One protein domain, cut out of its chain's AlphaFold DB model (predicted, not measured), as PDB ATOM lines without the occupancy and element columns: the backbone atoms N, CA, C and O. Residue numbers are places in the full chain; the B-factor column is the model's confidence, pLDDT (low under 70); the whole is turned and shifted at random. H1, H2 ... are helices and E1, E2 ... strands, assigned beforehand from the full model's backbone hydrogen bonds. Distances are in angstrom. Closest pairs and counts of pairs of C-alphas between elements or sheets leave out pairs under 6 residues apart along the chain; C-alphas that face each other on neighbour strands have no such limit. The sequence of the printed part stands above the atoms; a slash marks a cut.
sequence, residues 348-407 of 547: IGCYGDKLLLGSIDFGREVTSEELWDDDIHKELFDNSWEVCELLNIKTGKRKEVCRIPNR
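Overview. This is residues 348 to 407 of the 547 residues of an uncharacterized protein of Lachnospiraceae bacterium (UniProt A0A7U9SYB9). A long, strongly twisted slab of four antiparallel strands has a small head of two short helices beyond one end, set in the chain between E2 and E3. H2 only grazes the sheet, and H1 is farther out. The 60 printed residues run E1, E2, H1, H2, E3, E4, with sheet order E1, E2, E3, E4 and a mixed class of helices and strands. The whole is loose, with a radius of gyration of the C-alphas of 13.9 A, and only just elongated, spanning 41 by 21 by 17 A.

Along the chain. Find C-alpha 348 at (6.122, -40.656, 11.284), where E1, residues 348 to 351, begins. E2 is residues 354 to 361, 21.2 A long; E3 is 385 to 392, 22.0 A. E4, residues 397 to 405, runs 23.8 A to C-alpha 405 at (-2.852, -43.550, 26.560) and bends by 51 degrees at residue 401. H1 is residues 368 to 372; H2 is 374 to 382, 12.3 A long.

Arrangement. Look first at inner strands E2 and E3, antiparallel at 156 degrees, with N 357 and O 389 at 2.8 A. The hairpin E1 and E2 has N 348 and O 356 at 2.9 A; the hairpin E3 and E4 has N 386 and O 404 at 2.8 A. H2 is only just on the sheet, with 5 pairs of C-alphas within 10 A, and grazes it with residues 380 to 382. H1 is not on it. H1 and H2 only just touch, with 3 pairs of C-alphas within 8 A, and only at the corner; their closest C-alphas, Leu 371 and His 377, are 5.0 A apart. Every O i to N i+4 pair is within hydrogen-bond range in H1, and 4 of 5 in H2.

Size, cuts and confidence. The C-alphas farthest apart, Asp 375 and Lys 394, are 41.6 A apart. The printed part has no cut and no long link. Its mean pLDDT is 90.3, and no printed residue is under 70.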
ATOM      1  N   ILE A 348       7.381 -41.397  11.434       88.69
ATOM      2  CA  ILE A 348       6.122 -40.656  11.284       88.69
ATOM      3  C   ILE A 348       6.341 -39.218  10.795       88.69
ATOM      4  O   ILE A 348       5.382 -38.495  10.543       88.69
ATOM      5  N   GLY A 349       7.598 -38.782  10.663       89.62
ATOM      6  CA  GLY A 349       7.935 -37.473  10.113       89.62
ATOM      7  C   GLY A 349       9.373 -37.035  10.377       89.62
ATOM      8  O   GLY A 349      10.207 -37.801  10.863       89.62
ATOM      9  N   CYS A 350       9.655 -35.774  10.056       91.62
ATOM     10  CA  CYS A 350      10.964 -35.140  10.218       91.62
ATOM     11  C   CYS A 350      10.849 -33.874  11.077       91.62
ATOM     12  O   CYS A 350       9.795 -33.245  11.133       91.62
ATOM     13  N   TYR A 351      11.944 -33.485  11.729       91.50
ATOM     14  CA  TYR A 351      12.065 -32.217  12.451       91.50
ATOM     15  C   TYR A 351      13.500 -31.694  12.337       91.50
ATOM     16  O   TYR A 351      14.416 -32.233  12.963       91.50
ATOM     17  N   GLY A 352      13.714 -30.644  11.542       89.06
ATOM     18  CA  GLY A 352      15.058 -30.123  11.275       89.06
ATOM     19  C   GLY A 352      15.963 -31.198  10.665       89.06
ATOM     20  O   GLY A 352      15.692 -31.680   9.577       89.06
ATOM     21  N   ASP A 353      17.029 -31.596  11.363       89.19
ATOM     22  CA  ASP A 353      17.943 -32.683  10.979       89.19
ATOM     23  C   ASP A 353      17.693 -33.997  11.750       89.19
ATOM     24  O   ASP A 353      18.592 -34.829  11.889       89.19
ATOM     25  N   LYS A 354      16.485 -34.169  12.296       94.12
ATOM     26  CA  LYS A 354      16.073 -35.300  13.136       94.12
ATOM     27  C   LYS A 354      14.850 -36.003  12.554       94.12
ATOM     28  O   LYS A 354      14.098 -35.425  11.770       94.12
ATOM     29  N   LEU A 355      14.632 -37.240  12.986       94.38
ATOM     30  CA  LEU A 355      13.469 -38.046  12.616       94.38
ATOM     31  C   LEU A 355      12.509 -38.162  13.799       94.38
ATOM     32  O   LEU A 355      12.951 -38.230  14.945       94.38
ATOM     33  N   LEU A 356      11.210 -38.204  13.519       94.81
ATOM     34  CA  LEU A 356      10.174 -38.524  14.497       94.81
ATOM     35  C   LEU A 356       9.761 -39.982  14.325       94.81
ATOM     36  O   LEU A 356       9.460 -40.421  13.214       94.81
ATOM     37  N   LEU A 357       9.770 -40.724  15.427       94.06
ATOM     38  CA  LEU A 357       9.441 -42.140  15.492       94.06
ATOM     39  C   LEU A 357       8.124 -42.325  16.244       94.06
ATOM     40  O   LEU A 357       7.972 -41.763  17.324       94.06
ATOM     41  N   GLY A 358       7.206 -43.113  15.693       92.25
ATOM     42  CA  GLY A 358       5.971 -43.545  16.340       92.25
ATOM     43  C   GLY A 358       6.048 -45.019  16.728       92.25
ATOM     44  O   GLY A 358       6.565 -45.840  15.966       92.25
ATOM     45  N   SER A 359       5.540 -45.355  17.908       91.19
ATOM     46  CA  SER A 359       5.460 -46.732  18.407       91.19
ATOM     47  C   SER A 359       4.291 -46.912  19.363       91.19
ATOM     48  O   SER A 359       3.822 -45.940  19.954       91.19
ATOM     49  N   ILE A 360       3.883 -48.163  19.563       90.62
ATOM     50  CA  ILE A 360       2.994 -48.552  20.656       90.62
ATOM     51  C   ILE A 360       3.852 -49.186  21.750       90.62
ATOM     52  O   ILE A 360       4.561 -50.163  21.515       90.62
ATOM     53  N   ASP A 361       3.797 -48.614  22.946       91.06
ATOM     54  CA  ASP A 361       4.435 -49.146  24.142       91.06
ATOM     55  C   ASP A 361       3.403 -49.930  24.957       91.06
ATOM     56  O   ASP A 361       2.493 -49.350  25.548       91.06
ATOM     57  N   PHE A 362       3.545 -51.253  24.992       90.12
ATOM     58  CA  PHE A 362       2.688 -52.148  25.774       90.12
ATOM     59  C   PHE A 362       3.130 -52.277  27.244       90.12
ATOM     60  O   PHE A 362       2.525 -53.024  28.012       90.12
ATOM     61  N   GLY A 363       4.214 -51.608  27.655       89.44
ATOM     62  CA  GLY A 363       4.795 -51.701  29.000       89.44
ATOM     63  C   GLY A 363       5.520 -53.022  29.296       89.44
ATOM     64  O   GLY A 363       6.125 -53.172  30.360       89.44
ATOM     65  N   ARG A 364       5.478 -53.977  28.364       90.06
ATOM     66  CA  ARG A 364       6.197 -55.254  28.381       90.06
ATOM     67  C   ARG A 364       6.432 -55.743  26.956       90.06
ATOM     68  O   ARG A 364       5.821 -55.249  26.014       90.06
ATOM     69  N   GLU A 365       7.279 -56.753  26.823       87.06
ATOM     70  CA  GLU A 365       7.359 -57.536  25.594       87.06
ATOM     71  C   GLU A 365       6.033 -58.285  25.364       87.06
ATOM     72  O   GLU A 365       5.434 -58.813  26.310       87.06
ATOM     73  N   VAL A 366       5.566 -58.277  24.116       83.12
ATOM     74  CA  VAL A 366       4.317 -58.902  23.666       83.12
ATOM     75  C   VAL A 366       4.665 -59.845  22.523       83.12
ATOM     76  O   VAL A 366       5.408 -59.459  21.620       83.12
ATOM     77  N   THR A 367       4.173 -61.083  22.574       80.88
ATOM     78  CA  THR A 367       4.442 -62.050  21.503       80.88
ATOM     79  C   THR A 367       3.542 -61.796  20.301       80.88
ATOM     80  O   THR A 367       2.475 -61.191  20.414       80.88
ATOM     81  N   SER A 368       3.942 -62.299  19.132       76.19
ATOM     82  CA  SER A 368       3.086 -62.237  17.952       76.19
ATOM     83  C   SER A 368       1.734 -62.900  18.226       76.19
ATOM     84  O   SER A 368       0.717 -62.305  17.906       76.19
ATOM     85  N   GLU A 369       1.685 -64.077  18.865       78.38
ATOM     86  CA  GLU A 369       0.412 -64.755  19.167       78.38
ATOM     87  C   GLU A 369      -0.546 -63.896  19.999       78.38
ATOM     88  O   GLU A 369      -1.746 -63.931  19.750       78.38
ATOM     89  N   GLU A 370      -0.031 -63.110  20.948       81.69
ATOM     90  CA  GLU A 370      -0.849 -62.195  21.752       81.69
ATOM     91  C   GLU A 370      -1.408 -61.025  20.926       81.69
ATOM     92  O   GLU A 370      -2.518 -60.572  21.187       81.69
ATOM     93  N   LEU A 371      -0.659 -60.544  19.927       76.56
ATOM     94  CA  LEU A 371      -1.130 -59.513  18.995       76.56
ATOM     95  C   LEU A 371      -2.172 -60.050  18.001       76.56
ATOM     96  O   LEU A 371      -3.003 -59.280  17.528       76.56
ATOM     97  N   TRP A 372      -2.120 -61.346  17.676       72.12
ATOM     98  CA  TRP A 372      -3.035 -62.008  16.734       72.12
ATOM     99  C   TRP A 372      -4.329 -62.524  17.373       72.12
ATOM    100  O   TRP A 372      -5.233 -62.952  16.655       72.12
ATOM    101  N   ASP A 373      -4.410 -62.547  18.700       83.50
ATOM    102  CA  ASP A 373      -5.613 -62.936  19.426       83.50
ATOM    103  C   ASP A 373      -6.492 -61.699  19.642       83.50
ATOM    104  O   ASP A 373      -6.118 -60.798  20.386       83.50
ATOM    105  N   ASP A 374      -7.648 -61.637  18.976       78.50
ATOM    106  CA  ASP A 374      -8.518 -60.452  18.980       78.50
ATOM    107  C   ASP A 374      -8.966 -60.027  20.392       78.50
ATOM    108  O   ASP A 374      -9.066 -58.827  20.681       78.50
ATOM    109  N   ASP A 375      -9.216 -60.994  21.283       83.81
ATOM    110  CA  ASP A 375      -9.679 -60.729  22.647       83.81
ATOM    111  C   ASP A 375      -8.540 -60.141  23.494       83.81
ATOM    112  O   ASP A 375      -8.731 -59.158  24.220       83.81
ATOM    113  N   ILE A 376      -7.334 -60.704  23.364       85.62
ATOM    114  CA  ILE A 376      -6.138 -60.244  24.080       85.62
ATOM    115  C   ILE A 376      -5.639 -58.914  23.505       85.62
ATOM    116  O   ILE A 376      -5.331 -57.993  24.263       85.62
ATOM    117  N   HIS A 377      -5.589 -58.779  22.181       81.88
ATOM    118  CA  HIS A 377      -5.076 -57.602  21.485       81.88
ATOM    119  C   HIS A 377      -5.823 -56.335  21.901       81.88
ATOM    120  O   HIS A 377      -5.192 -55.312  22.174       81.88
ATOM    121  N   LYS A 378      -7.157 -56.397  22.018       86.81
ATOM    122  CA  LYS A 378      -7.936 -55.248  22.485       86.81
ATOM    123  C   LYS A 378      -7.537 -54.824  23.899       86.81
ATOM    124  O   LYS A 378      -7.335 -53.635  24.139       86.81
ATOM    125  N   GLU A 379      -7.433 -55.770  24.831       89.56
ATOM    126  CA  GLU A 379      -7.038 -55.469  26.209       89.56
ATOM    127  C   GLU A 379      -5.602 -54.930  26.273       89.56
ATOM    128  O   GLU A 379      -5.335 -53.967  26.994       89.56
ATOM    129  N   LEU A 380      -4.681 -55.499  25.492       90.31
ATOM    130  CA  LEU A 380      -3.309 -55.007  25.379       90.31
ATOM    131  C   LEU A 380      -3.268 -53.575  24.858       90.31
ATOM    132  O   LEU A 380      -2.605 -52.728  25.458       90.31
ATOM    133  N   PHE A 381      -3.987 -53.296  23.771       89.06
ATOM    134  CA  PHE A 381      -4.026 -51.973  23.170       89.06
ATOM    135  C   PHE A 381      -4.651 -50.949  24.125       89.06
ATOM    136  O   PHE A 381      -4.036 -49.915  24.374       89.06
ATOM    137  N   ASP A 382      -5.792 -51.250  24.753       91.25
ATOM    138  CA  ASP A 382      -6.459 -50.344  25.703       91.25
ATOM    139  C   ASP A 382      -5.570 -49.995  26.921       91.25
ATOM    140  O   ASP A 382      -5.734 -48.932  27.525       91.25
ATOM    141  N   ASN A 383      -4.616 -50.864  27.275       93.56
ATOM    142  CA  ASN A 383      -3.653 -50.661  28.366       93.56
ATOM    143  C   ASN A 383      -2.263 -50.182  27.899       93.56
ATOM    144  O   ASN A 383      -1.342 -50.105  28.713       93.56
ATOM    145  N   SER A 384      -2.106 -49.860  26.615       93.75
ATOM    146  CA  SER A 384      -0.848 -49.401  26.016       93.75
ATOM    147  C   SER A 384      -0.797 -47.879  25.835       93.75
ATOM    148  O   SER A 384      -1.755 -47.151  26.129       93.75
ATOM    149  N   TRP A 385       0.335 -47.387  25.333       95.50
ATOM    150  CA  TRP A 385       0.538 -45.980  25.003       95.50
ATOM    151  C   TRP A 385       1.034 -45.805  23.569       95.50
ATOM    152  O   TRP A 385       1.987 -46.469  23.170       95.50
ATOM    153  N   GLU A 386       0.468 -44.856  22.824       95.12
ATOM    154  CA  GLU A 386       1.127 -44.317  21.635       95.12
ATOM    155  C   GLU A 386       2.264 -43.392  22.089       95.12
ATOM    156  O   GLU A 386       2.080 -42.488  22.914       95.12
ATOM    157  N   VAL A 387       3.468 -43.644  21.583       95.88
ATOM    158  CA  VAL A 387       4.688 -42.924  21.952       95.88
ATOM    159  C   VAL A 387       5.313 -42.323  20.705       95.88
ATOM    160  O   VAL A 387       5.553 -43.021  19.719       95.88
ATOM    161  N   CYS A 388       5.621 -41.031  20.785       97.25
ATOM    162  CA  CYS A 388       6.381 -40.303  19.782       97.25
ATOM    163  C   CYS A 388       7.768 -39.968  20.338       97.25
ATOM    164  O   CYS A 388       7.880 -39.366  21.407       97.25
ATOM    165  N   GLU A 389       8.830 -40.324  19.617       97.44
ATOM    166  CA  GLU A 389      10.221 -40.040  19.982       97.44
ATOM    167  C   GLU A 389      10.935 -39.227  18.895       97.44
ATOM    168  O   GLU A 389      10.780 -39.462  17.702       97.44
ATOM    169  N   LEU A 390      11.801 -38.306  19.309       97.31
ATOM    170  CA  LEU A 390      12.697 -37.553  18.442       97.31
ATOM    171  C   LEU A 390      14.068 -38.237  18.394       97.31
ATOM    172  O   LEU A 390      14.777 -38.293  19.401       97.31
ATOM    173  N   LEU A 391      14.459 -38.733  17.221       96.50
ATOM    174  CA  LEU A 391      15.753 -39.355  16.953       96.50
ATOM    175  C   LEU A 391      16.724 -38.345  16.339       96.50
ATOM    176  O   LEU A 391      16.570 -37.914  15.196       96.50
ATOM    177  N   ASN A 392      17.800 -38.041  17.062       95.06
ATOM    178  CA  ASN A 392      18.951 -37.363  16.482       95.06
ATOM    179  C   ASN A 392      19.774 -38.360  15.654       95.06
ATOM    180  O   ASN A 392      20.492 -39.190  16.214       95.06
ATOM    181  N   ILE A 393      19.703 -38.252  14.326       92.94
ATOM    182  CA  ILE A 393      20.358 -39.193  13.406       92.94
ATOM    183  C   ILE A 393      21.889 -39.127  13.463       92.94
ATOM    184  O   ILE A 393      22.551 -40.114  13.170       92.94
ATOM    185  N   LYS A 394      22.474 -37.998  13.886       91.00
ATOM    186  CA  LYS A 394      23.933 -37.841  13.996       91.00
ATOM    187  C   LYS A 394      24.498 -38.531  15.233       91.00
ATOM    188  O   LYS A 394      25.638 -38.981  15.215       91.00
ATOM    189  N   THR A 395      23.733 -38.570  16.323       92.19
ATOM    190  CA  THR A 395      24.198 -39.140  17.599       92.19
ATOM    191  C   THR A 395      23.542 -40.473  17.949       92.19
ATOM    192  O   THR A 395      23.938 -41.080  18.940       92.19
ATOM    193  N   GLY A 396      22.498 -40.884  17.226       90.62
ATOM    194  CA  GLY A 396      21.672 -42.054  17.544       90.62
ATOM    195  C   GLY A 396      20.857 -41.923  18.838       90.62
ATOM    196  O   GLY A 396      20.346 -42.916  19.345       90.62
ATOM    197  N   LYS A 397      20.751 -40.716  19.412       93.19
ATOM    198  CA  LYS A 397      20.050 -40.500  20.690       93.19
ATOM    199  C   LYS A 397      18.573 -40.227  20.437       93.19
ATOM    200  O   LYS A 397      18.254 -39.413  19.570       93.19
ATOM    201  N   ARG A 398      17.709 -40.861  21.232       94.75
ATOM    202  CA  ARG A 398      16.260 -40.632  21.240       94.75
ATOM    203  C   ARG A 398      15.834 -39.802  22.446       94.75
ATOM    204  O   ARG A 398      16.482 -39.846  23.494       94.75
ATOM    205  N   LYS A 399      14.744 -39.060  22.284       95.62
ATOM    206  CA  LYS A 399      14.045 -38.330  23.344       95.62
ATOM    207  C   LYS A 399      12.542 -38.528  23.154       95.62
ATOM    208  O   LYS A 399      12.052 -38.277  22.061       95.62
ATOM    209  N   GLU A 400      11.821 -38.908  24.201       96.81
ATOM    210  CA  GLU A 400      10.353 -38.937  24.164       96.81
ATOM    211  C   GLU A 400       9.799 -37.510  23.976       96.81
ATOM    212  O   GLU A 400      10.212 -36.573  24.669       96.81
ATOM    213  N   VAL A 401       8.910 -37.344  22.995       97.88
ATOM    214  CA  VAL A 401       8.208 -36.092  22.668       97.88
ATOM    215  C   VAL A 401       6.847 -36.072  23.344       97.88
ATOM    216  O   VAL A 401       6.509 -35.093  24.005       97.88
ATOM    217  N   CYS A 402       6.075 -37.146  23.189       96.75
ATOM    218  CA  CYS A 402       4.797 -37.318  23.863       96.75
ATOM    219  C   CYS A 402       4.467 -38.798  24.056       96.75
ATOM    220  O   CYS A 402       4.951 -39.664  23.323       96.75
ATOM    221  N   ARG A 403       3.603 -39.052  25.038       96.12
ATOM    222  CA  ARG A 403       3.088 -40.367  25.404       96.12
ATOM    223  C   ARG A 403       1.598 -40.246  25.683       96.12
ATOM    224  O   ARG A 403       1.197 -39.480  26.560       96.12
ATOM    225  N   ILE A 404       0.790 -40.985  24.935       95.88
ATOM    226  CA  ILE A 404      -0.663 -40.838  24.913       95.88
ATOM    227  C   ILE A 404      -1.295 -42.192  25.250       95.88
ATOM    228  O   ILE A 404      -0.942 -43.184  24.624       95.88
ATOM    229  N   PRO A 405      -2.189 -42.287  26.250       95.69
ATOM    230  CA  PRO A 405      -2.852 -43.550  26.560       95.69
ATOM    231  C   PRO A 405      -3.801 -43.968  25.427       95.69
ATOM    232  O   PRO A 405      -4.651 -43.184  25.011       95.69
ATOM    233  N   ASN A 406      -3.711 -45.226  24.991       92.94
ATOM    234  CA  ASN A 406      -4.564 -45.799  23.939       92.94
ATOM    235  C   ASN A 406      -5.990 -46.138  24.402       92.94
ATOM    236  O   ASN A 406      -6.869 -46.378  23.578       92.94
ATOM    237  N   ARG A 407      -6.254 -46.082  25.716       92.69
ATOM    238  CA  ARG A 407      -7.591 -46.275  26.301       92.69
ATOM    239  C   ARG A 407      -8.649 -45.323  25.732       92.69
ATOM    240  O   ARG A 407      -9.829 -45.664  25.685       92.69
TER     241      ARG A 407